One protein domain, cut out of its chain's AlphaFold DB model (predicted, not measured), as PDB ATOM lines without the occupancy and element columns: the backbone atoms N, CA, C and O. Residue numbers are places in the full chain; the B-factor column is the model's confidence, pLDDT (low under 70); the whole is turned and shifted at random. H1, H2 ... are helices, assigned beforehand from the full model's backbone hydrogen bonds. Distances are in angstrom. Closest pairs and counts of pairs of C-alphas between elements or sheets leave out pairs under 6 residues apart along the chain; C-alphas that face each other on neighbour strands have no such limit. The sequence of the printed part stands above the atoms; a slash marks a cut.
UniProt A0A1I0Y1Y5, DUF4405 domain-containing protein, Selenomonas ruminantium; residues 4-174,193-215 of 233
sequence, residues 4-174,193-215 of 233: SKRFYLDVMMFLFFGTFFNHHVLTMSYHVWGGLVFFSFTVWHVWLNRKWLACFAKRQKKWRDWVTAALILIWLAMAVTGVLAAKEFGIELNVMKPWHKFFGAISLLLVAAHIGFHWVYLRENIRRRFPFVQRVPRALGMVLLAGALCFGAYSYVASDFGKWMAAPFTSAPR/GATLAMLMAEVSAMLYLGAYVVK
ATOM      1  N   SER A   4       3.130  22.565  -8.173       72.62
ATOM      2  CA  SER A   4       2.760  21.514  -9.123       72.62
ATOM      3  C   SER A   4       1.371  21.711  -9.741       72.62
ATOM      4  O   SER A   4       1.235  21.532 -10.943       72.62
ATOM      5  N   LYS A   5       0.351  22.139  -8.976       80.06
ATOM      6  CA  LYS A   5      -1.024  22.291  -9.508       80.06
ATOM      7  C   LYS A   5      -1.114  23.363 -10.600       80.06
ATOM      8  O   LYS A   5      -1.840  23.189 -11.570       80.06
ATOM      9  N   ARG A   6      -0.349  24.449 -10.448       81.62
ATOM     10  CA  ARG A   6      -0.270  25.535 -11.439       81.62
ATOM     11  C   ARG A   6       0.386  25.051 -12.726       81.62
ATOM     12  O   ARG A   6      -0.166  25.247 -13.793       81.62
ATOM     13  N   PHE A   7       1.495  24.326 -12.604       82.25
ATOM     14  CA  PHE A   7       2.201  23.781 -13.760       82.25
ATOM     15  C   PHE A   7       1.339  22.813 -14.587       82.25
ATOM     16  O   PHE A   7       1.331  22.909 -15.808       82.25
ATOM     17  N   TYR A   8       0.582  21.910 -13.948       85.12
ATOM     18  CA  TYR A   8      -0.332  21.024 -14.683       85.12
ATOM     19  C   TYR A   8      -1.437  21.801 -15.398       85.12
ATOM     20  O   TYR A   8      -1.716  21.503 -16.555       85.12
ATOM     21  N   LEU A   9      -2.022  22.811 -14.746       87.81
ATOM     22  CA  LEU A   9      -3.013  23.676 -15.384       87.81
ATOM     23  C   LEU A   9      -2.426  24.379 -16.615       87.81
ATOM     24  O   LEU A   9      -3.063  24.372 -17.661       87.81
ATOM     25  N   ASP A  10      -1.204  24.906 -16.520       86.00
ATOM     26  CA  ASP A  10      -0.524  25.579 -17.633       86.00
ATOM     27  C   ASP A  10      -0.301  24.625 -18.816       86.00
ATOM     28  O   ASP A  10      -0.555  24.984 -19.965       86.00
ATOM     29  N   VAL A  11       0.121  23.384 -18.541       85.44
ATOM     30  CA  VAL A  11       0.297  22.347 -19.570       85.44
ATOM     31  C   VAL A  11      -1.043  21.961 -20.196       85.44
ATOM     32  O   VAL A  11      -1.139  21.885 -21.420       85.44
ATOM     33  N   MET A  12      -2.089  21.750 -19.392       87.12
ATOM     34  CA  MET A  12      -3.420  21.426 -19.912       87.12
ATOM     35  C   MET A  12      -3.988  22.565 -20.757       87.12
ATOM     36  O   MET A  12      -4.495  22.313 -21.846       87.12
ATOM     37  N   MET A  13      -3.851  23.815 -20.307       88.44
ATOM     38  CA  MET A  13      -4.250  24.989 -21.080       88.44
ATOM     39  C   MET A  13      -3.465  25.090 -22.387       88.44
ATOM     40  O   MET A  13      -4.066  25.354 -23.418       88.44
ATOM     41  N   PHE A  14      -2.155  24.835 -22.381       85.00
ATOM     42  CA  PHE A  14      -1.344  24.855 -23.601       85.00
ATOM     43  C   PHE A  14      -1.806  23.804 -24.621       85.00
ATOM     44  O   PHE A  14      -2.005  24.122 -25.794       85.00
ATOM     45  N   LEU A  15      -2.040  22.566 -24.172       84.06
ATOM     46  CA  LEU A  15      -2.557  21.497 -25.031       84.06
ATOM     47  C   LEU A  15      -3.955  21.833 -25.562       84.06
ATOM     48  O   LEU A  15      -4.211  21.684 -26.755       84.06
ATOM     49  N   PHE A  16      -4.841  22.334 -24.696       83.94
ATOM     50  CA  PHE A  16      -6.207  22.690 -25.071       83.94
ATOM     51  C   PHE A  16      -6.235  23.876 -26.045       83.94
ATOM     52  O   PHE A  16      -6.950  23.821 -27.045       83.94
ATOM     53  N   PHE A  17      -5.382  24.886 -25.838       84.19
ATOM     54  CA  PHE A  17      -5.191  26.012 -26.757       84.19
ATOM     55  C   PHE A  17      -4.803  25.540 -28.164       84.19
ATOM     56  O   PHE A  17      -5.367  26.007 -29.152       84.19
ATOM     57  N   GLY A  18      -3.901  24.558 -28.258       75.38
ATOM     58  CA  GLY A  18      -3.493  23.962 -29.532       75.38
ATOM     59  C   GLY A  18      -4.642  23.308 -30.306       75.38
ATOM     60  O   GLY A  18      -4.605  23.277 -31.536       75.38
ATOM     61  N   THR A  19      -5.690  22.838 -29.620       78.94
ATOM     62  CA  THR A  19      -6.836  22.216 -30.296       78.94
ATOM     63  C   THR A  19      -7.651  23.225 -31.103       78.94
ATOM     64  O   THR A  19      -8.030  22.899 -32.223       78.94
ATOM     65  N   PHE A  20      -7.840  24.466 -30.629       72.06
ATOM     66  CA  PHE A  20      -8.733  25.459 -31.260       72.06
ATOM     67  C   PHE A  20      -8.383  25.828 -32.699       72.06
ATOM     68  O   PHE A  20      -9.265  26.231 -33.457       72.06
ATOM     69  N   PHE A  21      -7.119  25.678 -33.087       64.81
ATOM     70  CA  PHE A  21      -6.650  25.994 -34.436       64.81
ATOM     71  C   PHE A  21      -6.872  24.861 -35.434       64.81
ATOM     72  O   PHE A  21      -6.664  25.036 -36.635       64.81
ATOM     73  N   ASN A  22      -7.343  23.705 -34.967       63.62
ATOM     74  CA  ASN A  22      -7.664  22.584 -35.826       63.62
ATOM     75  C   ASN A  22      -9.109  22.677 -36.341       63.62
ATOM     76  O   ASN A  22     -10.011  21.973 -35.890       63.62
ATOM     77  N   HIS A  23      -9.315  23.528 -37.349       53.31
ATOM     78  CA  HIS A  23     -10.608  23.694 -38.032       53.31
ATOM     79  C   HIS A  23     -11.077  22.413 -38.767       53.31
ATOM     80  O   HIS A  23     -12.195  22.356 -39.275       53.31
ATOM     81  N   HIS A  24     -10.229  21.384 -38.867       50.38
ATOM     82  CA  HIS A  24     -10.525  20.157 -39.608       50.38
ATOM     83  C   HIS A  24     -11.185  19.054 -38.776       50.38
ATOM     84  O   HIS A  24     -11.811  18.172 -39.357       50.38
ATOM     85  N   VAL A  25     -11.063  19.100 -37.446       49.34
ATOM     86  CA  VAL A  25     -11.622  18.078 -36.536       49.34
ATOM     87  C   VAL A  25     -12.694  18.666 -35.613       49.34
ATOM     88  O   VAL A  25     -13.498  17.936 -35.041       49.34
ATOM     89  N   LEU A  26     -12.748  19.993 -35.490       59.81
ATOM     90  CA  LEU A  26     -13.616  20.670 -34.539       59.81
ATOM     91  C   LEU A  26     -14.793  21.330 -35.250       59.81
ATOM     92  O   LEU A  26     -14.624  22.191 -36.114       59.81
ATOM     93  N   THR A  27     -16.000  20.919 -34.869       75.94
ATOM     94  CA  THR A  27     -17.239  21.571 -35.298       75.94
ATOM     95  C   THR A  27     -17.278  23.016 -34.792       75.94
ATOM     96  O   THR A  27     -16.657  23.348 -33.780       75.94
ATOM     97  N   MET A  28     -18.030  23.889 -35.471       75.25
ATOM     98  CA  MET A  28     -18.205  25.283 -35.026       75.25
ATOM     99  C   MET A  28     -18.680  25.348 -33.564       75.25
ATOM    100  O   MET A  28     -18.151  26.122 -32.770       75.25
ATOM    101  N   SER A  29     -19.574  24.439 -33.176       80.31
ATOM    102  CA  SER A  29     -20.079  24.351 -31.807       80.31
ATOM    103  C   SER A  29     -18.998  23.950 -30.799       80.31
ATOM    104  O   SER A  29     -18.985  24.484 -29.693       80.31
ATOM    105  N   TYR A  30     -18.040  23.088 -31.168       84.50
ATOM    106  CA  TYR A  30     -16.877  22.839 -30.308       84.50
ATOM    107  C   TYR A  30     -16.044  24.108 -30.119       84.50
ATOM    108  O   TYR A  30     -15.590  24.371 -29.012       84.50
ATOM    109  N   HIS A  31     -15.828  24.904 -31.169       85.50
ATOM    110  CA  HIS A  31     -15.028  26.125 -31.052       85.50
ATOM    111  C   HIS A  31     -15.653  27.114 -30.055       85.50
ATOM    112  O   HIS A  31     -14.946  27.668 -29.216       85.50
ATOM    113  N   VAL A  32     -16.982  27.266 -30.089       85.75
ATOM    114  CA  VAL A  32     -17.728  28.138 -29.167       85.75
ATOM    115  C   VAL A  32     -17.697  27.601 -27.732       85.75
ATOM    116  O   VAL A  32     -17.234  28.293 -26.824       85.75
ATOM    117  N   TRP A  33     -18.137  26.356 -27.512       88.12
ATOM    118  CA  TRP A  33     -18.195  25.766 -26.167       88.12
ATOM    119  C   TRP A  33     -16.810  25.540 -25.570       88.12
ATOM    120  O   TRP A  33     -16.561  25.880 -24.414       88.12
ATOM    121  N   GLY A  34     -15.884  25.024 -26.372       87.75
ATOM    122  CA  GLY A  34     -14.488  24.882 -25.995       87.75
ATOM    123  C   GLY A  34     -13.888  26.232 -25.621       87.75
ATOM    124  O   GLY A  34     -13.219  26.323 -24.595       87.75
ATOM    125  N   GLY A  35     -14.159  27.291 -26.394       88.25
ATOM    126  CA  GLY A  35     -13.649  28.633 -26.118       88.25
ATOM    127  C   GLY A  35     -14.110  29.148 -24.756       88.25
ATOM    128  O   GLY A  35     -13.307  29.687 -23.995       88.25
ATOM    129  N   LEU A  36     -15.372  28.898 -24.395       90.31
ATOM    130  CA  LEU A  36     -15.926  29.260 -23.090       90.31
ATOM    131  C   LEU A  36     -15.292  28.454 -21.940       90.31
ATOM    132  O   LEU A  36     -14.950  29.013 -20.894       90.31
ATOM    133  N   VAL A  37     -15.067  27.152 -22.141       91.94
ATOM    134  CA  VAL A  37     -14.360  26.295 -21.170       91.94
ATOM    135  C   VAL A  37     -12.905  26.748 -21.003       91.94
ATOM    136  O   VAL A  37     -12.415  26.879 -19.882       91.94
ATOM    137  N   PHE A  38     -12.218  27.063 -22.101       90.94
ATOM    138  CA  PHE A  38     -10.850  27.579 -22.085       90.94
ATOM    139  C   PHE A  38     -10.762  28.936 -21.371       90.94
ATOM    140  O   PHE A  38      -9.862  29.164 -20.556       90.94
ATOM    141  N   PHE A  39     -11.728  29.824 -21.616       92.00
ATOM    142  CA  PHE A  39     -11.842  31.085 -20.893       92.00
ATOM    143  C   PHE A  39     -12.052  30.856 -19.388       92.00
ATOM    144  O   PHE A  39     -11.396  31.492 -18.566       92.00
ATOM    145  N   SER A  40     -12.869  29.871 -19.010       91.19
ATOM    146  CA  SER A  40     -13.055  29.485 -17.606       91.19
ATOM    147  C   SER A  40     -11.742  29.012 -16.963       91.19
ATOM    148  O   SER A  40     -11.399  29.451 -15.861       91.19
ATOM    149  N   PHE A  41     -10.946  28.195 -17.666       92.00
ATOM    150  CA  PHE A  41      -9.614  27.803 -17.187       92.00
ATOM    151  C   PHE A  41      -8.659  28.987 -17.052       92.00
ATOM    152  O   PHE A  41      -7.878  29.031 -16.103       92.00
ATOM    153  N   THR A  42      -8.749  29.972 -17.943       90.62
ATOM    154  CA  THR A  42      -7.976  31.214 -17.833       90.62
ATOM    155  C   THR A  42      -8.331  31.978 -16.564       90.62
ATOM    156  O   THR A  42      -7.434  32.365 -15.815       90.62
ATOM    157  N   VAL A  43      -9.622  32.185 -16.292       91.56
ATOM    158  CA  VAL A  43     -10.075  32.865 -15.068       91.56
ATOM    159  C   VAL A  43      -9.555  32.125 -13.838       91.56
ATOM    160  O   VAL A  43      -9.006  32.745 -12.923       91.56
ATOM    161  N   TRP A  44      -9.635  30.793 -13.848       91.19
ATOM    162  CA  TRP A  44      -9.085  29.956 -12.787       91.19
ATOM    163  C   TRP A  44      -7.561  30.105 -12.642       91.19
ATOM    164  O   TRP A  44      -7.058  30.264 -11.528       91.19
ATOM    165  N   HIS A  45      -6.812  30.128 -13.747       90.44
ATOM    166  CA  HIS A  45      -5.366  30.355 -13.753       90.44
ATOM    167  C   HIS A  45      -5.004  31.718 -13.140       90.44
ATOM    168  O   HIS A  45      -4.136  31.799 -12.263       90.44
ATOM    169  N   VAL A  46      -5.698  32.790 -13.539       89.06
ATOM    170  CA  VAL A  46      -5.497  34.141 -12.989       89.06
ATOM    171  C   VAL A  46      -5.830  34.172 -11.497       89.06
ATOM    172  O   VAL A  46      -5.062  34.722 -10.706       89.06
ATOM    173  N   TRP A  47      -6.921  33.523 -11.084       88.44
ATOM    174  CA  TRP A  47      -7.316  33.420  -9.680       88.44
ATOM    175  C   TRP A  47      -6.258  32.699  -8.830       88.44
ATOM    176  O   TRP A  47      -5.847  33.199  -7.776       88.44
ATOM    177  N   LEU A  48      -5.716  31.577  -9.316       86.44
ATOM    178  CA  LEU A  48      -4.602  30.880  -8.664       86.44
ATOM    179  C   LEU A  48      -3.344  31.755  -8.564       86.44
ATOM    180  O   LEU A  48      -2.552  31.593  -7.624       86.44
ATOM    181  N   ASN A  49      -3.181  32.696  -9.494       86.44
ATOM    182  CA  ASN A  49      -2.112  33.685  -9.546       86.44
ATOM    183  C   ASN A  49      -2.519  35.066  -8.989       86.44
ATOM    184  O   ASN A  49      -1.847  36.056  -9.263       86.44
ATOM    185  N   ARG A  50      -3.514  35.150  -8.089       84.75
ATOM    186  CA  ARG A  50      -3.960  36.413  -7.448       84.75
ATOM    187  C   ARG A  50      -2.854  37.266  -6.813       84.75
ATOM    188  O   ARG A  50      -2.992  38.481  -6.709       84.75
ATOM    189  N   LYS A  51      -1.737  36.652  -6.396       83.31
ATOM    190  CA  LYS A  51      -0.559  37.382  -5.888       83.31
ATOM    191  C   LYS A  51       0.060  38.279  -6.965       83.31
ATOM    192  O   LYS A  51       0.449  39.398  -6.654       83.31
ATOM    193  N   TRP A  52       0.112  37.808  -8.212       84.56
ATOM    194  CA  TRP A  52       0.549  38.616  -9.350       84.56
ATOM    195  C   TRP A  52      -0.396  39.799  -9.566       84.56
ATOM    196  O   TRP A  52       0.078  40.919  -9.690       84.56
ATOM    197  N   LEU A  53      -1.715  39.581  -9.488       80.94
ATOM    198  CA  LEU A  53      -2.705  40.654  -9.621       80.94
ATOM    199  C   LEU A  53      -2.541  41.728  -8.528       80.94
ATOM    200  O   LEU A  53      -2.547  42.923  -8.817       80.94
ATOM    201  N   ALA A  54      -2.306  41.307  -7.282       82.62
ATOM    202  CA  ALA A  54      -2.022  42.221  -6.176       82.62
ATOM    203  C   ALA A  54      -0.714  43.012  -6.384       82.62
ATOM    204  O   ALA A  54      -0.655  44.197  -6.065       82.62
ATOM    205  N   CYS A  55       0.332  42.388  -6.936       81.56
ATOM    206  CA  CYS A  55       1.578  43.075  -7.290       81.56
ATOM    207  C   CYS A  55       1.401  44.032  -8.476       81.56
ATOM    208  O   CYS A  55       1.925  45.144  -8.442       81.56
ATOM    209  N   PHE A  56       0.622  43.639  -9.486       80.31
ATOM    210  CA  PHE A  56       0.303  44.465 -10.649       80.31
ATOM    211  C   PHE A  56      -0.421  45.757 -10.249       80.31
ATOM    212  O   PHE A  56      -0.126  46.830 -10.784       80.31
ATOM    213  N   ALA A  57      -1.311  45.674  -9.255       79.00
ATOM    214  CA  ALA A  57      -1.996  46.829  -8.678       79.00
ATOM    215  C   ALA A  57      -1.044  47.780  -7.920       79.00
ATOM    216  O   ALA A  57      -1.239  48.993  -7.936       79.00
ATOM    217  N   LYS A  58       0.034  47.262  -7.313       80.50
ATOM    218  CA  LYS A  58       0.979  48.018  -6.464       80.50
ATOM    219  C   LYS A  58       2.110  48.746  -7.228       80.50
ATOM    220  O   LYS A  58       3.130  49.087  -6.643       80.50
ATOM    221  N   ARG A  59       1.923  49.043  -8.523       65.38
ATOM    222  CA  ARG A  59       2.761  49.918  -9.390       65.38
ATOM    223  C   ARG A  59       4.180  49.462  -9.790       65.38
ATOM    224  O   ARG A  59       4.758  50.108 -10.659       65.38
ATOM    225  N   GLN A  60       4.718  48.339  -9.316       65.00
ATOM    226  CA  GLN A  60       6.006  47.796  -9.810       65.00
ATOM    227  C   GLN A  60       5.821  46.963 -11.094       65.00
ATOM    228  O   GLN A  60       6.069  45.757 -11.113       65.00
ATOM    229  N   LYS A  61       5.313  47.591 -12.163       74.88
ATOM    230  CA  LYS A  61       4.951  46.896 -13.407       74.88
ATOM    231  C   LYS A  61       6.180  46.673 -14.281       74.88
ATOM    232  O   LYS A  61       6.805  47.628 -14.739       74.88
ATOM    233  N   LYS A  62       6.495  45.416 -14.577       80.31
ATOM    234  CA  LYS A  62       7.490  45.060 -15.594       80.31
ATOM    235  C   LYS A  62       6.799  44.911 -16.949       80.31
ATOM    236  O   LYS A  62       5.603  44.644 -17.027       80.31
ATOM    237  N   TRP A  63       7.567  45.002 -18.035       77.25
ATOM    238  CA  TRP A  63       7.057  44.778 -19.401       77.25
ATOM    239  C   TRP A  63       6.286  43.452 -19.549       77.25
ATOM    240  O   TRP A  63       5.269  43.373 -20.229       77.25
ATOM    241  N   ARG A  64       6.730  42.414 -18.835       80.06
ATOM    242  CA  ARG A  64       6.102  41.084 -18.807       80.06
ATOM    243  C   ARG A  64       4.679  41.107 -18.245       80.06
ATOM    244  O   ARG A  64       3.818  40.354 -18.699       80.06
ATOM    245  N   ASP A  65       4.433  41.987 -17.281       86.00
ATOM    246  CA  ASP A  65       3.122  42.117 -16.660       86.00
ATOM    247  C   ASP A  65       2.141  42.811 -17.608       86.00
ATOM    248  O   ASP A  65       0.980  42.423 -17.673       86.00
ATOM    249  N   TRP A  66       2.618  43.773 -18.407       87.69
ATOM    250  CA  TRP A  66       1.816  44.408 -19.456       87.69
ATOM    251  C   TRP A  66       1.395  43.427 -20.544       87.69
ATOM    252  O   TRP A  66       0.233  43.427 -20.932       87.69
ATOM    253  N   VAL A  67       2.299  42.550 -20.987       87.69
ATOM    254  CA  VAL A  67       1.975  41.500 -21.971       87.69
ATOM    255  C   VAL A  67       0.912  40.551 -21.423       87.69
ATOM    256  O   VAL A  67      -0.042  40.224 -22.119       87.69
ATOM    257  N   THR A  68       1.038  40.156 -20.155       89.81
ATOM    258  CA  THR A  68       0.057  39.283 -19.494       89.81
ATOM    259  C   THR A  68      -1.297  39.980 -19.329       89.81
ATOM    260  O   THR A  68      -2.332  39.390 -19.622       89.81
ATOM    261  N   ALA A  69      -1.307  41.253 -18.925       90.31
ATOM    262  CA  ALA A  69      -2.531  42.045 -18.815       90.31
ATOM    263  C   ALA A  69      -3.214  42.246 -20.180       90.31
ATOM    264  O   ALA A  69      -4.428  42.083 -20.288       90.31
ATOM    265  N   ALA A  70      -2.439  42.541 -21.227       92.00
ATOM    266  CA  ALA A  70      -2.937  42.657 -22.593       92.00
ATOM    267  C   ALA A  70      -3.523  41.329 -23.093       92.00
ATOM    268  O   ALA A  70      -4.583  41.330 -23.711       92.00
ATOM    269  N   LEU A  71      -2.881  40.196 -22.785       92.19
ATOM    270  CA  LEU A  71      -3.380  38.874 -23.163       92.19
ATOM    271  C   LEU A  71      -4.739  38.576 -22.515       92.19
ATOM    272  O   LEU A  71      -5.662  38.152 -23.206       92.19
ATOM    273  N   ILE A  72      -4.888  38.863 -21.218       92.50
ATOM    274  CA  ILE A  72      -6.165  38.710 -20.505       92.50
ATOM    275  C   ILE A  72      -7.244  39.598 -21.135       92.50
ATOM    276  O   ILE A  72      -8.360  39.136 -21.368       92.50
ATOM    277  N   LEU A  73      -6.912  40.854 -21.447       93.56
ATOM    278  CA  LEU A  73      -7.847  41.790 -22.072       93.56
ATOM    279  C   LEU A  73      -8.300  41.308 -23.459       93.56
ATOM    280  O   LEU A  73      -9.490  41.343 -23.766       93.56
ATOM    281  N   ILE A  74      -7.371  40.820 -24.281       93.81
ATOM    282  CA  ILE A  74      -7.677  40.289 -25.613       93.81
ATOM    283  C   ILE A  74      -8.526  39.022 -25.520       93.81
ATOM    284  O   ILE A  74      -9.468  38.867 -26.291       93.81
ATOM    285  N   TRP A  75      -8.259  38.134 -24.564       93.38
ATOM    286  CA  TRP A  75      -9.097  36.955 -24.348       93.38
ATOM    287  C   TRP A  75     -10.497  37.303 -23.836       93.38
ATOM    288  O   TRP A  75     -11.461  36.654 -24.235       93.38
ATOM    289  N   LEU A  76     -10.642  38.361 -23.035       93.62
ATOM    290  CA  LEU A  76     -11.954  38.893 -22.668       93.62
ATOM    291  C   LEU A  76     -12.698  39.432 -23.901       93.62
ATOM    292  O   LEU A  76     -13.860  39.093 -24.115       93.62
ATOM    293  N   ALA A  77     -12.024  40.210 -24.754       92.75
ATOM    294  CA  ALA A  77     -12.597  40.692 -26.011       92.75
ATOM    295  C   ALA A  77     -12.976  39.536 -26.956       92.75
ATOM    296  O   ALA A  77     -14.032  39.574 -27.587       92.75
ATOM    297  N   MET A  78     -12.165  38.477 -27.016       91.75
ATOM    298  CA  MET A  78     -12.465  37.248 -27.759       91.75
ATOM    299  C   MET A  78     -13.708  36.541 -27.231       91.75
ATOM    300  O   MET A  78     -14.536  36.120 -28.031       91.75
ATOM    301  N   ALA A  79     -13.868  36.434 -25.910       91.25
ATOM    302  CA  ALA A  79     -15.051  35.824 -25.311       91.25
ATOM    303  C   ALA A  79     -16.320  36.612 -25.674       91.25
ATOM    304  O   ALA A  79     -17.290  36.027 -26.152       91.25
ATOM    305  N   VAL A  80     -16.289  37.943 -25.541       90.88
ATOM    306  CA  VAL A  80     -17.426  38.812 -25.890       90.88
ATOM    307  C   VAL A  80     -17.742  38.737 -27.384       90.88
ATOM    308  O   VAL A  80     -18.872  38.443 -27.765       90.88
ATOM    309  N   THR A  81     -16.747  38.948 -28.248       90.31
ATOM    310  CA  THR A  81     -16.946  38.889 -29.708       90.31
ATOM    311  C   THR A  81     -17.339  37.497 -30.191       90.31
ATOM    312  O   THR A  81     -18.101  37.392 -31.144       90.31
ATOM    313  N   GLY A  82     -16.862  36.438 -29.533       85.75
ATOM    314  CA  GLY A  82     -17.212  35.054 -29.833       85.75
ATOM    315  C   GLY A  82     -18.671  34.753 -29.512       85.75
ATOM    316  O   GLY A  82     -19.379  34.242 -30.373       85.75
ATOM    317  N   VAL A  83     -19.147  35.143 -28.324       87.19
ATOM    318  CA  VAL A  83     -20.562  34.995 -27.935       87.19
ATOM    319  C   VAL A  83     -21.475  35.799 -28.864       87.19
ATOM    320  O   VAL A  83     -22.479  35.275 -29.332       87.19
ATOM    321  N   LEU A  84     -21.100  37.040 -29.192       85.62
ATOM    322  CA  LEU A  84     -21.874  37.912 -30.085       85.62
ATOM    323  C   LEU A  84     -21.841  37.494 -31.566       85.62
ATOM    324  O   LEU A  84     -22.643  37.988 -32.353       85.62
ATOM    325  N   ALA A  85     -20.890  36.652 -31.972       81.25
ATOM    326  CA  ALA A  85     -20.775  36.152 -33.343       81.25
ATOM    327  C   ALA A  85     -21.322  34.724 -33.516       81.25
ATOM    328  O   ALA A  85     -21.427  34.248 -34.654       81.25
ATOM    329  N   ALA A  86     -21.612  34.030 -32.413       79.75
ATOM    330  CA  ALA A  86     -21.987  32.625 -32.392       79.75
ATOM    331  C   ALA A  86     -23.481  32.431 -32.675       79.75
ATOM    332  O   ALA A  86     -24.354  33.013 -32.031       79.75
ATOM    333  N   LYS A  87     -23.773  31.525 -33.612       74.94
ATOM    334  CA  LYS A  87     -25.152  31.131 -33.946       74.94
ATOM    335  C   LYS A  87     -25.805  30.363 -32.805       74.94
ATOM    336  O   LYS A  87     -27.015  30.419 -32.637       74.94
ATOM    337  N   GLU A  88     -24.987  29.677 -32.020       78.38
ATOM    338  CA  GLU A  88     -25.355  28.864 -30.869       78.38
ATOM    339  C   GLU A  88     -26.082  29.671 -29.782       78.38
ATOM    340  O   GLU A  88     -26.887  29.105 -29.052       78.38
ATOM    341  N   PHE A  89     -25.848  30.988 -29.707       73.44
ATOM    342  CA  PHE A  89     -26.545  31.895 -28.786       73.44
ATOM    343  C   PHE A  89     -27.674  32.698 -29.456       73.44
ATOM    344  O   PHE A  89     -28.285  33.545 -28.813       73.44
ATOM    345  N   GLY A  90     -27.951  32.468 -30.745       73.62
ATOM    346  CA  GLY A  90     -28.983  33.183 -31.508       73.62
ATOM    347  C   GLY A  90     -28.625  34.625 -31.897       73.62
ATOM    348  O   GLY A  90     -29.432  35.309 -32.519       73.62
ATOM    349  N   ILE A  91     -27.415  35.089 -31.570       72.25
ATOM    350  CA  ILE A  91     -26.925  36.445 -31.839       72.25
ATOM    351  C   ILE A  91     -25.928  36.345 -33.002       72.25
ATOM    352  O   ILE A  91     -24.742  36.110 -32.809       72.25
ATOM    353  N   GLU A  92     -26.402  36.458 -34.246       76.81
ATOM    354  CA  GLU A  92     -25.540  36.353 -35.434       76.81
ATOM    355  C   GLU A  92     -25.055  37.732 -35.919       76.81
ATOM    356  O   GLU A  92     -25.322  38.156 -37.047       76.81
ATOM    357  N   LEU A  93     -24.310  38.462 -35.079       80.81
ATOM    358  CA  LEU A  93     -23.748  39.754 -35.485       80.81
ATOM    359  C   LEU A  93     -22.552  39.548 -36.422       80.81
ATOM    360  O   LEU A  93     -21.396  39.443 -36.008       80.81
ATOM    361  N   ASN A  94     -22.827  39.538 -37.728       78.69
ATOM    362  CA  ASN A  94     -21.825  39.350 -38.781       78.69
ATOM    363  C   ASN A  94     -20.646  40.339 -38.708       78.69
ATOM    364  O   ASN A  94     -19.527  39.977 -39.071       78.69
ATOM    365  N   VAL A  95     -20.871  41.549 -38.182       83.62
ATOM    366  CA  VAL A  95     -19.841  42.586 -37.981       83.62
ATOM    367  C   VAL A  95     -18.800  42.178 -36.931       83.62
ATOM    368  O   VAL A  95     -17.663  42.629 -36.999       83.62
ATOM    369  N   MET A  96     -19.134  41.284 -35.995       85.94
ATOM    370  CA  MET A  96     -18.203  40.835 -34.950       85.94
ATOM    371  C   MET A  96     -17.239  39.744 -35.433       85.94
ATOM    372  O   MET A  96     -16.177  39.555 -34.842       85.94
ATOM    373  N   LYS A  97     -17.544  39.059 -36.548       83.12
ATOM    374  CA  LYS A  97     -16.716  37.961 -37.084       83.12
ATOM    375  C   LYS A  97     -15.300  38.419 -37.505       83.12
ATOM    376  O   LYS A  97     -14.343  37.722 -37.160       83.12
ATOM    377  N   PRO A  98     -15.106  39.550 -38.222       85.06
ATOM    378  CA  PRO A  98     -13.769  40.079 -38.517       85.06
ATOM    379  C   PRO A  98     -12.986  40.479 -37.261       85.06
ATOM    380  O   PRO A  98     -11.806  40.151 -37.155       85.06
ATOM    381  N   TRP A  99     -13.647  41.115 -36.287       86.88
ATOM    382  CA  TRP A  99     -13.032  41.504 -35.013       86.88
ATOM    383  C   TRP A  99     -12.579  40.296 -34.194       86.88
ATOM    384  O   TRP A  99     -11.461  40.287 -33.688       86.88
ATOM    385  N   HIS A 100     -13.391  39.238 -34.130       88.69
ATOM    386  CA  HIS A 100     -13.015  37.995 -33.459       88.69
ATOM    387  C   HIS A 100     -11.771  37.352 -34.099       88.69
ATOM    388  O   HIS A 100     -10.850  36.936 -33.406       88.69
ATOM    389  N   LYS A 101     -11.671  37.339 -35.436       85.19
ATOM    390  CA  LYS A 101     -10.463  36.839 -36.126       85.19
ATOM    391  C   LYS A 101      -9.225  37.683 -35.828       85.19
ATOM    392  O   LYS A 101      -8.147  37.130 -35.616       85.19
ATOM    393  N   PHE A 102      -9.385  39.002 -35.791       85.81
ATOM    394  CA  PHE A 102      -8.311  39.939 -35.478       85.81
ATOM    395  C   PHE A 102      -7.781  39.768 -34.057       85.81
ATOM    396  O   PHE A 102      -6.576  39.607 -33.855       85.81
ATOM    397  N   PHE A 103      -8.679  39.728 -33.072       90.25
ATOM    398  CA  PHE A 103      -8.305  39.457 -31.687       90.25
ATOM    399  C   PHE A 103      -7.704  38.059 -31.527       90.25
ATOM    400  O   PHE A 103      -6.753  37.899 -30.762       90.25
ATOM    401  N   GLY A 104      -8.166  37.081 -32.311       87.25
ATOM    402  CA  GLY A 104      -7.548  35.766 -32.422       87.25
ATOM    403  C   GLY A 104      -6.079  35.875 -32.818       87.25
ATOM    404  O   GLY A 104      -5.221  35.420 -32.063       87.25
ATOM    405  N   ALA A 105      -5.768  36.555 -33.924       83.81
ATOM    406  CA  ALA A 105      -4.395  36.756 -34.395       83.81
ATOM    407  C   ALA A 105      -3.501  37.464 -33.357       83.81
ATOM    408  O   ALA A 105      -2.400  36.992 -33.068       83.81
ATOM    409  N   ILE A 106      -3.994  38.544 -32.734       87.12
ATOM    410  CA  ILE A 106      -3.275  39.237 -31.649       87.12
ATOM    411  C   ILE A 106      -3.033  38.294 -30.466       87.12
ATOM    412  O   ILE A 106      -1.956  38.312 -29.867       87.12
ATOM    413  N   SER A 107      -4.010  37.449 -30.128       89.75
ATOM    414  CA  SER A 107      -3.881  36.514 -29.015       89.75
ATOM    415  C   SER A 107      -2.763  35.494 -29.242       89.75
ATOM    416  O   SER A 107      -2.017  35.241 -28.302       89.75
ATOM    417  N   LEU A 108      -2.560  34.975 -30.465       85.12
ATOM    418  CA  LEU A 108      -1.430  34.073 -30.748       85.12
ATOM    419  C   LEU A 108      -0.095  34.772 -30.496       85.12
ATOM    420  O   LEU A 108       0.777  34.209 -29.834       85.12
ATOM    421  N   LEU A 109       0.045  36.009 -30.985       83.69
ATOM    422  CA  LEU A 109       1.259  36.800 -30.800       83.69
ATOM    423  C   LEU A 109       1.538  37.032 -29.308       83.69
ATOM    424  O   LEU A 109       2.665  36.859 -28.841       83.69
ATOM    425  N   LEU A 110       0.505  37.392 -28.542       86.38
ATOM    426  CA  LEU A 110       0.621  37.637 -27.106       86.38
ATOM    427  C   LEU A 110       0.876  36.360 -26.301       86.38
ATOM    428  O   LEU A 110       1.650  36.415 -25.350       86.38
ATOM    429  N   VAL A 111       0.296  35.215 -26.673       87.00
ATOM    430  CA  VAL A 111       0.597  33.908 -26.060       87.00
ATOM    431  C   VAL A 111       2.060  33.543 -26.293       87.00
ATOM    432  O   VAL A 111       2.758  33.164 -25.349       87.00
ATOM    433  N   ALA A 112       2.548  33.713 -27.525       80.94
ATOM    434  CA  ALA A 112       3.945  33.472 -27.844       80.94
ATOM    435  C   ALA A 112       4.872  34.429 -27.074       80.94
ATOM    436  O   ALA A 112       5.859  34.009 -26.475       80.94
ATOM    437  N   ALA A 113       4.532  35.714 -26.980       80.62
ATOM    438  CA  ALA A 113       5.292  36.650 -26.157       80.62
ATOM    439  C   ALA A 113       5.265  36.256 -24.666       80.62
ATOM    440  O   ALA A 113       6.305  36.242 -24.006       80.62
ATOM    441  N   HIS A 114       4.094  35.896 -24.134       87.38
ATOM    442  CA  HIS A 114       3.898  35.525 -22.735       87.38
ATOM    443  C   HIS A 114       4.751  34.311 -22.354       87.38
ATOM    444  O   HIS A 114       5.607  34.415 -21.471       87.38
ATOM    445  N   ILE A 115       4.608  33.179 -23.048       84.25
ATOM    446  CA  ILE A 115       5.395  31.980 -22.723       84.25
ATOM    447  C   ILE A 115       6.902  32.257 -22.956       84.25
ATOM    448  O   ILE A 115       7.737  31.751 -22.206       84.25
ATOM    449  N   GLY A 116       7.272  33.134 -23.899       78.75
ATOM    450  CA  GLY A 116       8.666  33.470 -24.222       78.75
ATOM    451  C   GLY A 116       9.335  34.264 -23.105       78.75
ATOM    452  O   GLY A 116      10.445  33.949 -22.668       78.75
ATOM    453  N   PHE A 117       8.622  35.237 -22.536       79.06
ATOM    454  CA  PHE A 117       9.075  35.928 -21.332       79.06
ATOM    455  C   PHE A 117       9.152  34.983 -20.129       79.06
ATOM    456  O   PHE A 117      10.080  35.090 -19.322       79.06
ATOM    457  N   HIS A 118       8.237  34.021 -20.020       81.31
ATOM    458  CA  HIS A 118       8.221  33.024 -18.949       81.31
ATOM    459  C   HIS A 118       9.100  31.784 -19.227       81.31
ATOM    460  O   HIS A 118       9.103  30.839 -18.434       81.31
ATOM    461  N   TRP A 119       9.936  31.809 -20.274       79.25
ATOM    462  CA  TRP A 119      10.751  30.666 -20.701       79.25
ATOM    463  C   TRP A 119      11.705  30.140 -19.626       79.25
ATOM    464  O   TRP A 119      11.867  28.932 -19.479       79.25
ATOM    465  N   VAL A 120      12.321  31.028 -18.837       76.44
ATOM    466  CA  VAL A 120      13.232  30.625 -17.747       76.44
ATOM    467  C   VAL A 120      12.493  29.759 -16.721       76.44
ATOM    468  O   VAL A 120      12.955  28.670 -16.389       76.44
ATOM    469  N   TYR A 121      11.297  30.187 -16.307       79.88
ATOM    470  CA  TYR A 121      10.441  29.436 -15.389       79.88
ATOM    471  C   TYR A 121      10.016  28.084 -15.978       79.88
ATOM    472  O   TYR A 121      10.072  27.060 -15.290       79.88
ATOM    473  N   LEU A 122       9.621  28.061 -17.253       77.88
ATOM    474  CA  LEU A 122       9.209  26.834 -17.933       77.88
ATOM    475  C   LEU A 122      10.374  25.839 -18.039       77.88
ATOM    476  O   LEU A 122      10.245  24.683 -17.638       77.88
ATOM    477  N   ARG A 123      11.541  26.304 -18.497       77.00
ATOM    478  CA  ARG A 123      12.764  25.505 -18.635       77.00
ATOM    479  C   ARG A 123      13.199  24.897 -17.309       77.00
ATOM    480  O   ARG A 123      13.567  23.725 -17.272       77.00
ATOM    481  N   GLU A 124      13.185  25.675 -16.230       79.69
ATOM    482  CA  GLU A 124      13.543  25.178 -14.902       79.69
ATOM    483  C   GLU A 124      12.565  24.111 -14.412       79.69
ATOM    484  O   GLU A 124      12.996  23.066 -13.922       79.69
ATOM    485  N   ASN A 125      11.257  24.318 -14.587       81.88
ATOM    486  CA  ASN A 125      10.265  23.321 -14.190       81.88
ATOM    487  C   ASN A 125      10.372  22.032 -15.011       81.88
ATOM    488  O   ASN A 125      10.337  20.954 -14.417       81.88
ATOM    489  N   ILE A 126      10.579  22.131 -16.328       80.56
ATOM    490  CA  ILE A 126      10.806  20.974 -17.204       80.56
ATOM    491  C   ILE A 126      12.066  20.225 -16.772       80.56
ATOM    492  O   ILE A 126      12.010  19.020 -16.568       80.56
ATOM    493  N   ARG A 127      13.188  20.921 -16.549       79.06
ATOM    494  CA  ARG A 127      14.451  20.289 -16.125       79.06
ATOM    495  C   ARG A 127      14.364  19.582 -14.779       79.06
ATOM    496  O   ARG A 127      15.081  18.606 -14.584       79.06
ATOM    497  N   ARG A 128      13.528  20.082 -13.864       82.19
ATOM    498  CA  ARG A 128      13.280  19.450 -12.560       82.19
ATOM    499  C   ARG A 128      12.423  18.187 -12.675       82.19
ATOM    500  O   ARG A 128      12.616  17.279 -11.882       82.19
ATOM    501  N   ARG A 129      11.476  18.128 -13.623       81.19
ATOM    502  CA  ARG A 129      10.596  16.956 -13.819       81.19
ATOM    503  C   ARG A 129      11.185  15.914 -14.769       81.19
ATOM    504  O   ARG A 129      10.968  14.727 -14.577       81.19
ATOM    505  N   PHE A 130      11.929  16.357 -15.777       81.06
ATOM    506  CA  PHE A 130      12.466  15.526 -16.846       81.06
ATOM    507  C   PHE A 130      13.995  15.648 -16.891       81.06
ATOM    508  O   PHE A 130      14.542  16.419 -17.687       81.06
ATOM    509  N   PRO A 131      14.719  14.893 -16.044       76.62
ATOM    510  CA  PRO A 131      16.178  14.973 -15.967       76.62
ATOM    511  C   PRO A 131      16.867  14.548 -17.273       76.62
ATOM    512  O   PRO A 131      17.953  15.040 -17.575       76.62
ATOM    513  N   PHE A 132      16.221  13.720 -18.106       76.88
ATOM    514  CA  PHE A 132      16.761  13.317 -19.411       76.88
ATOM    515  C   PHE A 132      16.989  14.508 -20.358       76.88
ATOM    516  O   PHE A 132      17.914  14.479 -21.166       76.88
ATOM    517  N   VAL A 133      16.215  15.592 -20.220       73.94
ATOM    518  CA  VAL A 133      16.344  16.806 -21.047       73.94
ATOM    519  C   VAL A 133      17.693  17.497 -20.818       73.94
ATOM    520  O   VAL A 133      18.184  18.220 -21.682       73.94
ATOM    521  N   GLN A 134      18.332  17.273 -19.666       71.06
ATOM    522  CA  GLN A 134      19.660  17.819 -19.378       71.06
ATOM    523  C   GLN A 134      20.774  17.114 -20.160       71.06
ATOM    524  O   GLN A 134      21.831  17.706 -20.354       71.06
ATOM    525  N   ARG A 135      20.524  15.886 -20.635       75.31
ATOM    526  CA  ARG A 135      21.471  15.095 -21.436       75.31
ATOM    527  C   ARG A 135      21.417  15.422 -22.928       75.31
ATOM    528  O   ARG A 135      22.233  14.917 -23.688       75.31
ATOM    529  N   VAL A 136      20.468  16.257 -23.356       75.69
ATOM    530  CA  VAL A 136      20.334  16.645 -24.762       75.69
ATOM    531  C   VAL A 136      21.530  17.521 -25.164       75.69
ATOM    532  O   VAL A 136      21.749  18.569 -24.543       75.69
ATOM    533  N   PRO A 137      22.303  17.138 -26.197       78.81
ATOM    534  CA  PRO A 137      23.464  17.906 -26.625       78.81
ATOM    535  C   PRO A 137      23.038  19.265 -27.190       78.81
ATOM    536  O   PRO A 137      22.007  19.396 -27.854       78.81
ATOM    537  N   ARG A 138      23.860  20.299 -26.956       79.00
ATOM    538  CA  ARG A 138      23.574  21.677 -27.403       79.00
ATOM    539  C   ARG A 138      23.344  21.767 -28.913       79.00
ATOM    540  O   ARG A 138      22.481  22.530 -29.332       79.00
ATOM    541  N   ALA A 139      24.076  20.971 -29.694       77.62
ATOM    542  CA  ALA A 139      23.933  20.901 -31.144       77.62
ATOM    543  C   ALA A 139      22.525  20.448 -31.558       77.62
ATOM    544  O   ALA A 139      21.881  21.129 -32.348       77.62
ATOM    545  N   LEU A 140      21.993  19.380 -30.950       83.25
ATOM    546  CA  LEU A 140      20.626  18.926 -31.218       83.25
ATOM    547  C   LEU A 140      19.596  19.998 -30.832       83.25
ATOM    548  O   LEU A 140      18.651  20.242 -31.574       83.25
ATOM    549  N   GLY A 141      19.817  20.696 -29.714       78.19
ATOM    550  CA  GLY A 141      18.986  21.839 -29.325       78.19
ATOM    551  C   GLY A 141      19.000  22.984 -30.346       78.19
ATOM    552  O   GLY A 141      17.952  23.565 -30.614       78.19
ATOM    553  N   MET A 142      20.157  23.298 -30.940       76.88
ATOM    554  CA  MET A 142      20.261  24.308 -32.001       76.88
ATOM    555  C   MET A 142      19.598  23.858 -33.302       76.88
ATOM    556  O   MET A 142      18.915  24.661 -33.924       76.88
ATOM    557  N   VAL A 143      19.757  22.591 -33.695       82.38
ATOM    558  CA  VAL A 143      19.104  22.035 -34.892       82.38
ATOM    559  C   VAL A 143      17.584  22.078 -34.741       82.38
ATOM    560  O   VAL A 143      16.895  22.557 -35.636       82.38
ATOM    561  N   LEU A 144      17.055  21.663 -33.585       79.25
ATOM    562  CA  LEU A 144      15.623  21.751 -33.287       79.25
ATOM    563  C   LEU A 144      15.122  23.198 -33.296       79.25
ATOM    564  O   LEU A 144      14.030  23.466 -33.791       79.25
ATOM    565  N   LEU A 145      15.922  24.135 -32.784       75.44
ATOM    566  CA  LEU A 145      15.596  25.557 -32.813       75.44
ATOM    567  C   LEU A 145      15.559  26.107 -34.241       75.44
ATOM    568  O   LEU A 145      14.599  26.777 -34.605       75.44
ATOM    569  N   ALA A 146      16.591  25.832 -35.039       75.06
ATOM    570  CA  ALA A 146      16.652  26.254 -36.433       75.06
ATOM    571  C   ALA A 146      15.474  25.671 -37.222       75.06
ATOM    572  O   ALA A 146      14.786  26.405 -37.922       75.06
ATOM    573  N   GLY A 147      15.170  24.385 -37.012       79.81
ATOM    574  CA  GLY A 147      13.986  23.735 -37.564       79.81
ATOM    575  C   GLY A 147      12.692  24.447 -37.166       79.81
ATOM    576  O   GLY A 147      11.902  24.789 -38.038       79.81
ATOM    577  N   ALA A 148      12.495  24.744 -35.877       75.31
ATOM    578  CA  ALA A 148      11.317  25.467 -35.396       75.31
ATOM    579  C   ALA A 148      11.212  26.893 -35.973       75.31
ATOM    580  O   ALA A 148      10.118  27.330 -36.313       75.31
ATOM    581  N   LEU A 149      12.330  27.608 -36.133       71.19
ATOM    582  CA  LEU A 149      12.358  28.947 -36.732       71.19
ATOM    583  C   LEU A 149      12.018  28.920 -38.225       71.19
ATOM    584  O   LEU A 149      11.121  29.643 -38.656       71.19
ATOM    585  N   CYS A 150      12.699  28.078 -39.008       75.75
ATOM    586  CA  CYS A 150      12.442  27.924 -40.442       75.75
ATOM    587  C   CYS A 150      11.000  27.502 -40.694       75.75
ATOM    588  O   CYS A 150      10.325  28.016 -41.584       75.75
ATOM    589  N   PHE A 151      10.517  26.581 -39.871       72.00
ATOM    590  CA  PHE A 151       9.173  26.086 -39.994       72.00
ATOM    591  C   PHE A 151       8.137  27.116 -39.560       72.00
ATOM    592  O   PHE A 151       7.173  27.294 -40.283       72.00
ATOM    593  N   GLY A 152       8.370  27.874 -38.485       66.44
ATOM    594  CA  GLY A 152       7.526  29.008 -38.106       66.44
ATOM    595  C   GLY A 152       7.447  30.096 -39.181       66.44
ATOM    596  O   GLY A 152       6.369  30.617 -39.448       66.44
ATOM    597  N   ALA A 153       8.562  30.397 -39.853       69.19
ATOM    598  CA  ALA A 153       8.581  31.324 -40.984       69.19
ATOM    599  C   ALA A 153       7.782  30.786 -42.183       69.19
ATOM    600  O   ALA A 153       7.001  31.520 -42.788       69.19
ATOM    601  N   TYR A 154       7.926  29.494 -42.496       73.25
ATOM    602  CA  TYR A 154       7.092  28.831 -43.497       73.25
ATOM    603  C   TYR A 154       5.608  28.895 -43.116       73.25
ATOM    604  O   TYR A 154       4.780  29.212 -43.968       73.25
ATOM    605  N   SER A 155       5.274  28.677 -41.841       67.38
ATOM    606  CA  SER A 155       3.901  28.743 -41.344       67.38
ATOM    607  C   SER A 155       3.262  30.094 -41.550       67.38
ATOM    608  O   SER A 155       2.134  30.180 -42.030       67.38
ATOM    609  N   TYR A 156       4.003  31.143 -41.213       66.50
ATOM    610  CA  TYR A 156       3.549  32.512 -41.343       66.50
ATOM    611  C   TYR A 156       3.176  32.825 -42.798       66.50
ATOM    612  O   TYR A 156       2.104  33.363 -43.059       66.50
ATOM    613  N   VAL A 157       4.020  32.415 -43.752       69.69
ATOM    614  CA  VAL A 157       3.785  32.631 -45.191       69.69
ATOM    615  C   VAL A 157       2.674  31.729 -45.737       69.69
ATOM    616  O   VAL A 157       1.887  32.154 -46.579       69.69
ATOM    617  N   ALA A 158       2.601  30.480 -45.278       69.94
ATOM    618  CA  ALA A 158       1.603  29.512 -45.724       69.94
ATOM    619  C   ALA A 158       0.222  29.721 -45.077       69.94
ATOM    620  O   ALA A 158      -0.774  29.171 -45.554       69.94
ATOM    621  N   SER A 159       0.151  30.485 -43.988       67.25
ATOM    622  CA  SER A 159      -1.087  30.778 -43.277       67.25
ATOM    623  C   SER A 159      -1.757  32.050 -43.796       67.25
ATOM    624  O   SER A 159      -1.131  32.987 -44.285       67.25
ATOM    625  N   ASP A 160      -3.075  32.128 -43.617       69.25
ATOM    626  CA  ASP A 160      -3.839  33.356 -43.846       69.25
ATOM    627  C   ASP A 160      -3.693  34.362 -42.676       69.25
ATOM    628  O   ASP A 160      -4.552  35.228 -42.496       69.25
ATOM    629  N   PHE A 161      -2.629  34.276 -41.863       69.62
ATOM    630  CA  PHE A 161      -2.454  35.092 -40.655       69.62
ATOM    631  C   PHE A 161      -2.474  36.598 -40.955       69.62
ATOM    632  O   PHE A 161      -3.162  37.363 -40.275       69.62
ATOM    633  N   GLY A 162      -1.827  37.025 -42.045       72.12
ATOM    634  CA  GLY A 162      -1.895  38.414 -42.515       72.12
ATOM    635  C   GLY A 162      -3.328  38.875 -42.816       72.12
ATOM    636  O   GLY A 162      -3.712  39.990 -42.463       72.12
ATOM    637  N   LYS A 163      -4.169  37.994 -43.376       75.94
ATOM    638  CA  LYS A 163      -5.590  38.291 -43.620       75.94
ATOM    639  C   LYS A 163      -6.386  38.379 -42.321       75.94
ATOM    640  O   LYS A 163      -7.360  39.121 -42.272       75.94
ATOM    641  N   TRP A 164      -6.008  37.638 -41.280       75.81
ATOM    642  CA  TRP A 164      -6.658  37.737 -39.969       75.81
ATOM    643  C   TRP A 164      -6.320  39.059 -39.277       75.81
ATOM    644  O   TRP A 164      -7.221  39.698 -38.741       75.81
ATOM    645  N   MET A 165      -5.067  39.517 -39.363       77.50
ATOM    646  CA  MET A 165      -4.665  40.837 -38.856       77.50
ATOM    647  C   MET A 165      -5.334  41.989 -39.616       77.50
ATOM    648  O   MET A 165      -5.729  42.988 -39.023       77.50
ATOM    649  N   ALA A 166      -5.498  41.849 -40.929       80.25
ATOM    650  CA  ALA A 166      -6.145  42.866 -41.749       80.25
ATOM    651  C   ALA A 166      -7.682  42.757 -41.756       80.25
ATOM    652  O   ALA A 166      -8.343  43.599 -42.364       80.25
ATOM    653  N   ALA A 167      -8.265  41.737 -41.113       78.56
ATOM    654  CA  ALA A 167      -9.681  41.393 -41.242       78.56
ATOM    655  C   ALA A 167     -10.645  42.574 -41.008       78.56
ATOM    656  O   ALA A 167     -11.468  42.797 -41.891       78.56
ATOM    657  N   PRO A 168     -10.559  43.355 -39.911       80.00
ATOM    658  CA  PRO A 168     -11.485  44.464 -39.661       80.00
ATOM    659  C   PRO A 168     -11.271  45.662 -40.596       80.00
ATOM    660  O   PRO A 168     -12.179  46.468 -40.765       80.00
ATOM    661  N   PHE A 169     -10.095  45.778 -41.219       81.75
ATOM    662  CA  PHE A 169      -9.731  46.908 -42.083       81.75
ATOM    663  C   PHE A 169      -9.969  46.628 -43.570       81.75
ATOM    664  O   PHE A 169     -10.051  47.549 -44.374       81.75
ATOM    665  N   THR A 170     -10.069  45.352 -43.943       74.25
ATOM    666  CA  THR A 170     -10.215  44.901 -45.338       74.25
ATOM    667  C   THR A 170     -11.580  44.292 -45.629       74.25
ATOM    668  O   THR A 170     -11.915  44.044 -46.788       74.25
ATOM    669  N   SER A 171     -12.402  44.062 -44.603       57.09
ATOM    670  CA  SER A 171     -13.778  43.631 -44.790       57.09
ATOM    671  C   SER A 171     -14.633  44.781 -45.322       57.09
ATOM    672  O   SER A 171     -15.270  45.499 -44.556       57.09
ATOM    673  N   ALA A 172     -14.704  44.914 -46.649       52.00
ATOM    674  CA  ALA A 172     -15.884  45.494 -47.280       52.00
ATOM    675  C   ALA A 172     -17.115  44.694 -46.808       52.00
ATOM    676  O   ALA A 172     -17.004  43.469 -46.651       52.00
ATOM    677  N   PRO A 173     -18.276  45.330 -46.556       48.81
ATOM    678  CA  PRO A 173     -19.482  44.611 -46.175       48.81
ATOM    679  C   PRO A 173     -19.748  43.545 -47.235       48.81
ATOM    680  O   PRO A 173     -20.019  43.847 -48.399       48.81
ATOM    681  N   ARG A 174     -19.599  42.275 -46.847       43.28
ATOM    682  CA  ARG A 174     -19.910  41.148 -47.716       43.28
ATOM    683  C   ARG A 174     -21.415  41.201 -47.950       43.28
ATOM    684  O   ARG A 174     -22.173  40.735 -47.109       43.28
ATOM    685  N   GLY A 193       0.047  16.731 -40.366       37.44
ATOM    686  CA  GLY A 193       0.715  16.994 -39.088       37.44
ATOM    687  C   GLY A 193       1.689  18.176 -39.183       37.44
ATOM    688  O   GLY A 193       1.910  18.872 -38.194       37.44
ATOM    689  N   ALA A 194       2.165  18.487 -40.396       40.50
ATOM    690  CA  ALA A 194       2.932  19.686 -40.690       40.50
ATOM    691  C   ALA A 194       2.168  20.996 -40.426       40.50
ATOM    692  O   ALA A 194       2.794  21.988 -40.106       40.50
ATOM    693  N   THR A 195       0.836  21.055 -40.499       45.56
ATOM    694  CA  THR A 195       0.087  22.303 -40.246       45.56
ATOM    695  C   THR A 195      -0.048  22.608 -38.747       45.56
ATOM    696  O   THR A 195       0.047  23.759 -38.328       45.56
ATOM    697  N   LEU A 196      -0.216  21.577 -37.915       44.66
ATOM    698  CA  LEU A 196      -0.205  21.720 -36.453       44.66
ATOM    699  C   LEU A 196       1.206  22.029 -35.954       44.66
ATOM    700  O   LEU A 196       1.410  22.925 -35.136       44.66
ATOM    701  N   ALA A 197       2.184  21.297 -36.479       40.91
ATOM    702  CA  ALA A 197       3.569  21.549 -36.167       40.91
ATOM    703  C   ALA A 197       3.978  22.954 -36.673       40.91
ATOM    704  O   ALA A 197       4.733  23.619 -35.975       40.91
ATOM    705  N   MET A 198       3.426  23.442 -37.799       47.16
ATOM    706  CA  MET A 198       3.641  24.796 -38.341       47.16
ATOM    707  C   MET A 198       3.266  25.845 -37.293       47.16
ATOM    708  O   MET A 198       4.079  26.693 -36.934       47.16
ATOM    709  N   LEU A 199       2.042  25.770 -36.771       51.53
ATOM    710  CA  LEU A 199       1.531  26.693 -35.756       51.53
ATOM    711  C   LEU A 199       2.338  26.611 -34.457       51.53
ATOM    712  O   LEU A 199       2.696  27.631 -33.876       51.53
ATOM    713  N   MET A 200       2.672  25.397 -34.019       46.75
ATOM    714  CA  MET A 200       3.511  25.193 -32.837       46.75
ATOM    715  C   MET A 200       4.932  25.724 -33.043       46.75
ATOM    716  O   MET A 200       5.539  26.206 -32.090       46.75
ATOM    717  N   ALA A 201       5.460  25.677 -34.261       47.25
ATOM    718  CA  ALA A 201       6.776  26.186 -34.610       47.25
ATOM    719  C   ALA A 201       6.794  27.699 -34.797       47.25
ATOM    720  O   ALA A 201       7.756  28.335 -34.399       47.25
ATOM    721  N   GLU A 202       5.712  28.290 -35.291       50.25
ATOM    722  CA  GLU A 202       5.520  29.738 -35.356       50.25
ATOM    723  C   GLU A 202       5.431  30.332 -33.950       50.25
ATOM    724  O   GLU A 202       6.169  31.255 -33.604       50.25
ATOM    725  N   VAL A 203       4.643  29.692 -33.083       53.09
ATOM    726  CA  VAL A 203       4.617  30.005 -31.656       53.09
ATOM    727  C   VAL A 203       6.009  29.771 -31.056       53.09
ATOM    728  O   VAL A 203       6.541  30.677 -30.433       53.09
ATOM    729  N   SER A 204       6.681  28.643 -31.311       48.38
ATOM    730  CA  SER A 204       8.039  28.359 -30.791       48.38
ATOM    731  C   SER A 204       9.121  29.332 -31.277       48.38
ATOM    732  O   SER A 204      10.017  29.682 -30.512       48.38
ATOM    733  N   ALA A 205       9.032  29.811 -32.514       48.28
ATOM    734  CA  ALA A 205       9.915  30.806 -33.109       48.28
ATOM    735  C   ALA A 205       9.762  32.161 -32.410       48.28
ATOM    736  O   ALA A 205      10.742  32.757 -31.953       48.28
ATOM    737  N   MET A 206       8.514  32.605 -32.248       50.53
ATOM    738  CA  MET A 206       8.163  33.825 -31.520       50.53
ATOM    739  C   MET A 206       8.540  33.725 -30.032       50.53
ATOM    740  O   MET A 206       9.043  34.685 -29.443       50.53
ATOM    741  N   LEU A 207       8.394  32.535 -29.442       50.34
ATOM    742  CA  LEU A 207       8.812  32.230 -28.075       50.34
ATOM    743  C   LEU A 207      10.313  32.391 -27.866       50.34
ATOM    744  O   LEU A 207      10.754  32.951 -26.856       50.34
ATOM    745  N   TYR A 208      11.106  31.907 -28.816       48.28
ATOM    746  CA  TYR A 208      12.557  31.909 -28.693       48.28
ATOM    747  C   TYR A 208      13.173  33.285 -28.964       48.28
ATOM    748  O   TYR A 208      14.111  33.672 -28.265       48.28
ATOM    749  N   LEU A 209      12.608  34.064 -29.892       43.88
ATOM    750  CA  LEU A 209      12.947  35.481 -30.079       43.88
ATOM    751  C   LEU A 209      12.714  36.282 -28.787       43.88
ATOM    752  O   LEU A 209      13.594  37.031 -28.356       43.88
ATOM    753  N   GLY A 210      11.589  36.044 -28.102       38.44
ATOM    754  CA  GLY A 210      11.312  36.628 -26.786       38.44
ATOM    755  C   GLY A 210      12.346  36.242 -25.717       38.44
ATOM    756  O   GLY A 210      12.796  37.093 -24.944       38.44
ATOM    757  N   ALA A 211      12.793  34.982 -25.700       43.84
ATOM    758  CA  ALA A 211      13.818  34.502 -24.771       43.84
ATOM    759  C   ALA A 211      15.226  35.071 -25.063       43.84
ATOM    760  O   ALA A 211      15.994  35.319 -24.127       43.84
ATOM    761  N   TYR A 212      15.569  35.317 -26.334       40.94
ATOM    762  CA  TYR A 212      16.874  35.860 -26.739       40.94
ATOM    763  C   TYR A 212      17.003  37.365 -26.444       40.94
ATOM    764  O   TYR A 212      18.025  37.798 -25.909       40.94
ATOM    765  N   VAL A 213      15.938  38.148 -26.670       40.72
ATOM    766  CA  VAL A 213      15.882  39.585 -26.320       40.72
ATOM    767  C   VAL A 213      16.043  39.807 -24.812       40.72
ATOM    768  O   VAL A 213      16.702  40.752 -24.376       40.72
ATOM    769  N   VAL A 214      15.490  38.913 -23.989       39.94
ATOM    770  CA  VAL A 214      15.664  38.962 -22.529       39.94
ATOM    771  C   VAL A 214      17.113  38.693 -22.124       39.94
ATOM    772  O   VAL A 214      17.627  39.372 -21.237       39.94
ATOM    773  N   LYS A 215      17.785  37.733 -22.772       38.22
ATOM    774  CA  LYS A 215      19.168  37.366 -22.444       38.22
ATOM    775  C   LYS A 215      20.160  38.492 -22.767       38.22
ATOM    776  O   LYS A 215      21.114  38.676 -22.013       38.22
TER     777      LYS A 215
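This is residues 4 to 174 and 193 to 215 of the 233 residues of the protein "DUF4405 domain-containing protein" of Selenomonas ruminantium (UniProt A0A1I0Y1Y5). A long helical hairpin, H4 and H5, makes the middle of this all-helix domain; a second hairpin, H1 and H2, packs on it through H2 and H4, and on its other side H11 crosses H5 and is itself crossed by H8. H6 and H7 lead from the end of H5 round to H8, the short helices H9 and H10 pack on the first half of H5, and residues 57 to 62, 127 to 132 and 135 to 143 stick out. The printed part has 194 residues with eleven named helices, H1 to H11 in chain order, and no named strand. It is compact, with a radius of gyration of the C-alphas of 17.9 A and spans of 54 by 42 by 29 A.

H4, residues 63 to 85, and H5, residues 96 to 117, form a helical hairpin; they touch at a shallow tilt of 25 degrees, opposite ways, the closest C-alphas, of Thr 81 and His 100, being 5.5 A apart. Residues 75 to 83 of H4 touch residues 32 to 39 of H2, residues 28 to 48, at a shallow tilt of 34 degrees, only just short of steep; the closest C-alphas, of Val 32 and Gly 82, are 7.0 A apart. H1, residues 4 to 19, forms a helical hairpin with H2, with the C-alphas of Met 13 and Phe 38 closest at 7.2 A. H3, residues 50 to 57, is close to H4 but not clearly touching, with the C-alphas of Phe 56 and Asp 65 closest at 7.0 A. H5 is the hub, touching four helices. Its residues 108 to 117 touch H11, residues 193 to 215, at a steep tilt of 53 degrees, with the C-alphas of Gly 116 and Leu 207 closest at 4.1 A. Residues 195 to 205 of H11 touch H8, residues 138 to 158, at a steep tilt of 63 degrees; the closest C-alphas, of Gly 152 and Glu 202, are 3.5 A apart. H5 and H8 are apart. H5 also touches H9, residues 161 to 165, closest at the C-alphas of Phe 102 and Met 165, 5.1 A, and H10, residues 167 to 170, closest at those of Pro 98 and Pro 168, 5.1 A. H6, residues 119 to 129, and H7, residues 131 to 135, touch only at the corner, and only just, with 3 pairs of C-alphas within 8 A, the closest being Arg 127 and Val 133 at 6.3 A. H1 and H6 are near each other. Every O i to N i+4 pair is within hydrogen-bond range in H1 to H6, H8, H9 and H11; H7 has 0 of 1, with 2 of 2 O i to N i+3 pairs, and H10 is too short for such a pair.

H4 is 32.3 A long, from C-alpha 63 at (7.057, 44.778, -19.401) to C-alpha 85. H11 measures 32.1 A, H5 30.9 A, H2 30.2 A, H8 29.7 A and H1 23.3 A. H1 begins at C-alpha 4, (2.760, 21.514, -9.123), and H11 ends at C-alpha 215, (19.168, 37.366, -22.444).

The two C-alphas farthest apart, of Arg 135 and Pro 173, are 56.2 A apart. Residues 175 to 192 are not printed, and C-alphas 174 and 193 across the cut are 32.9 A apart. Of the links that are printed whole, none is long. The mean pLDDT of the printed part is 76.0; 44 residues are under 70, among them residues 193 to 215, and H11 has a mean of 45.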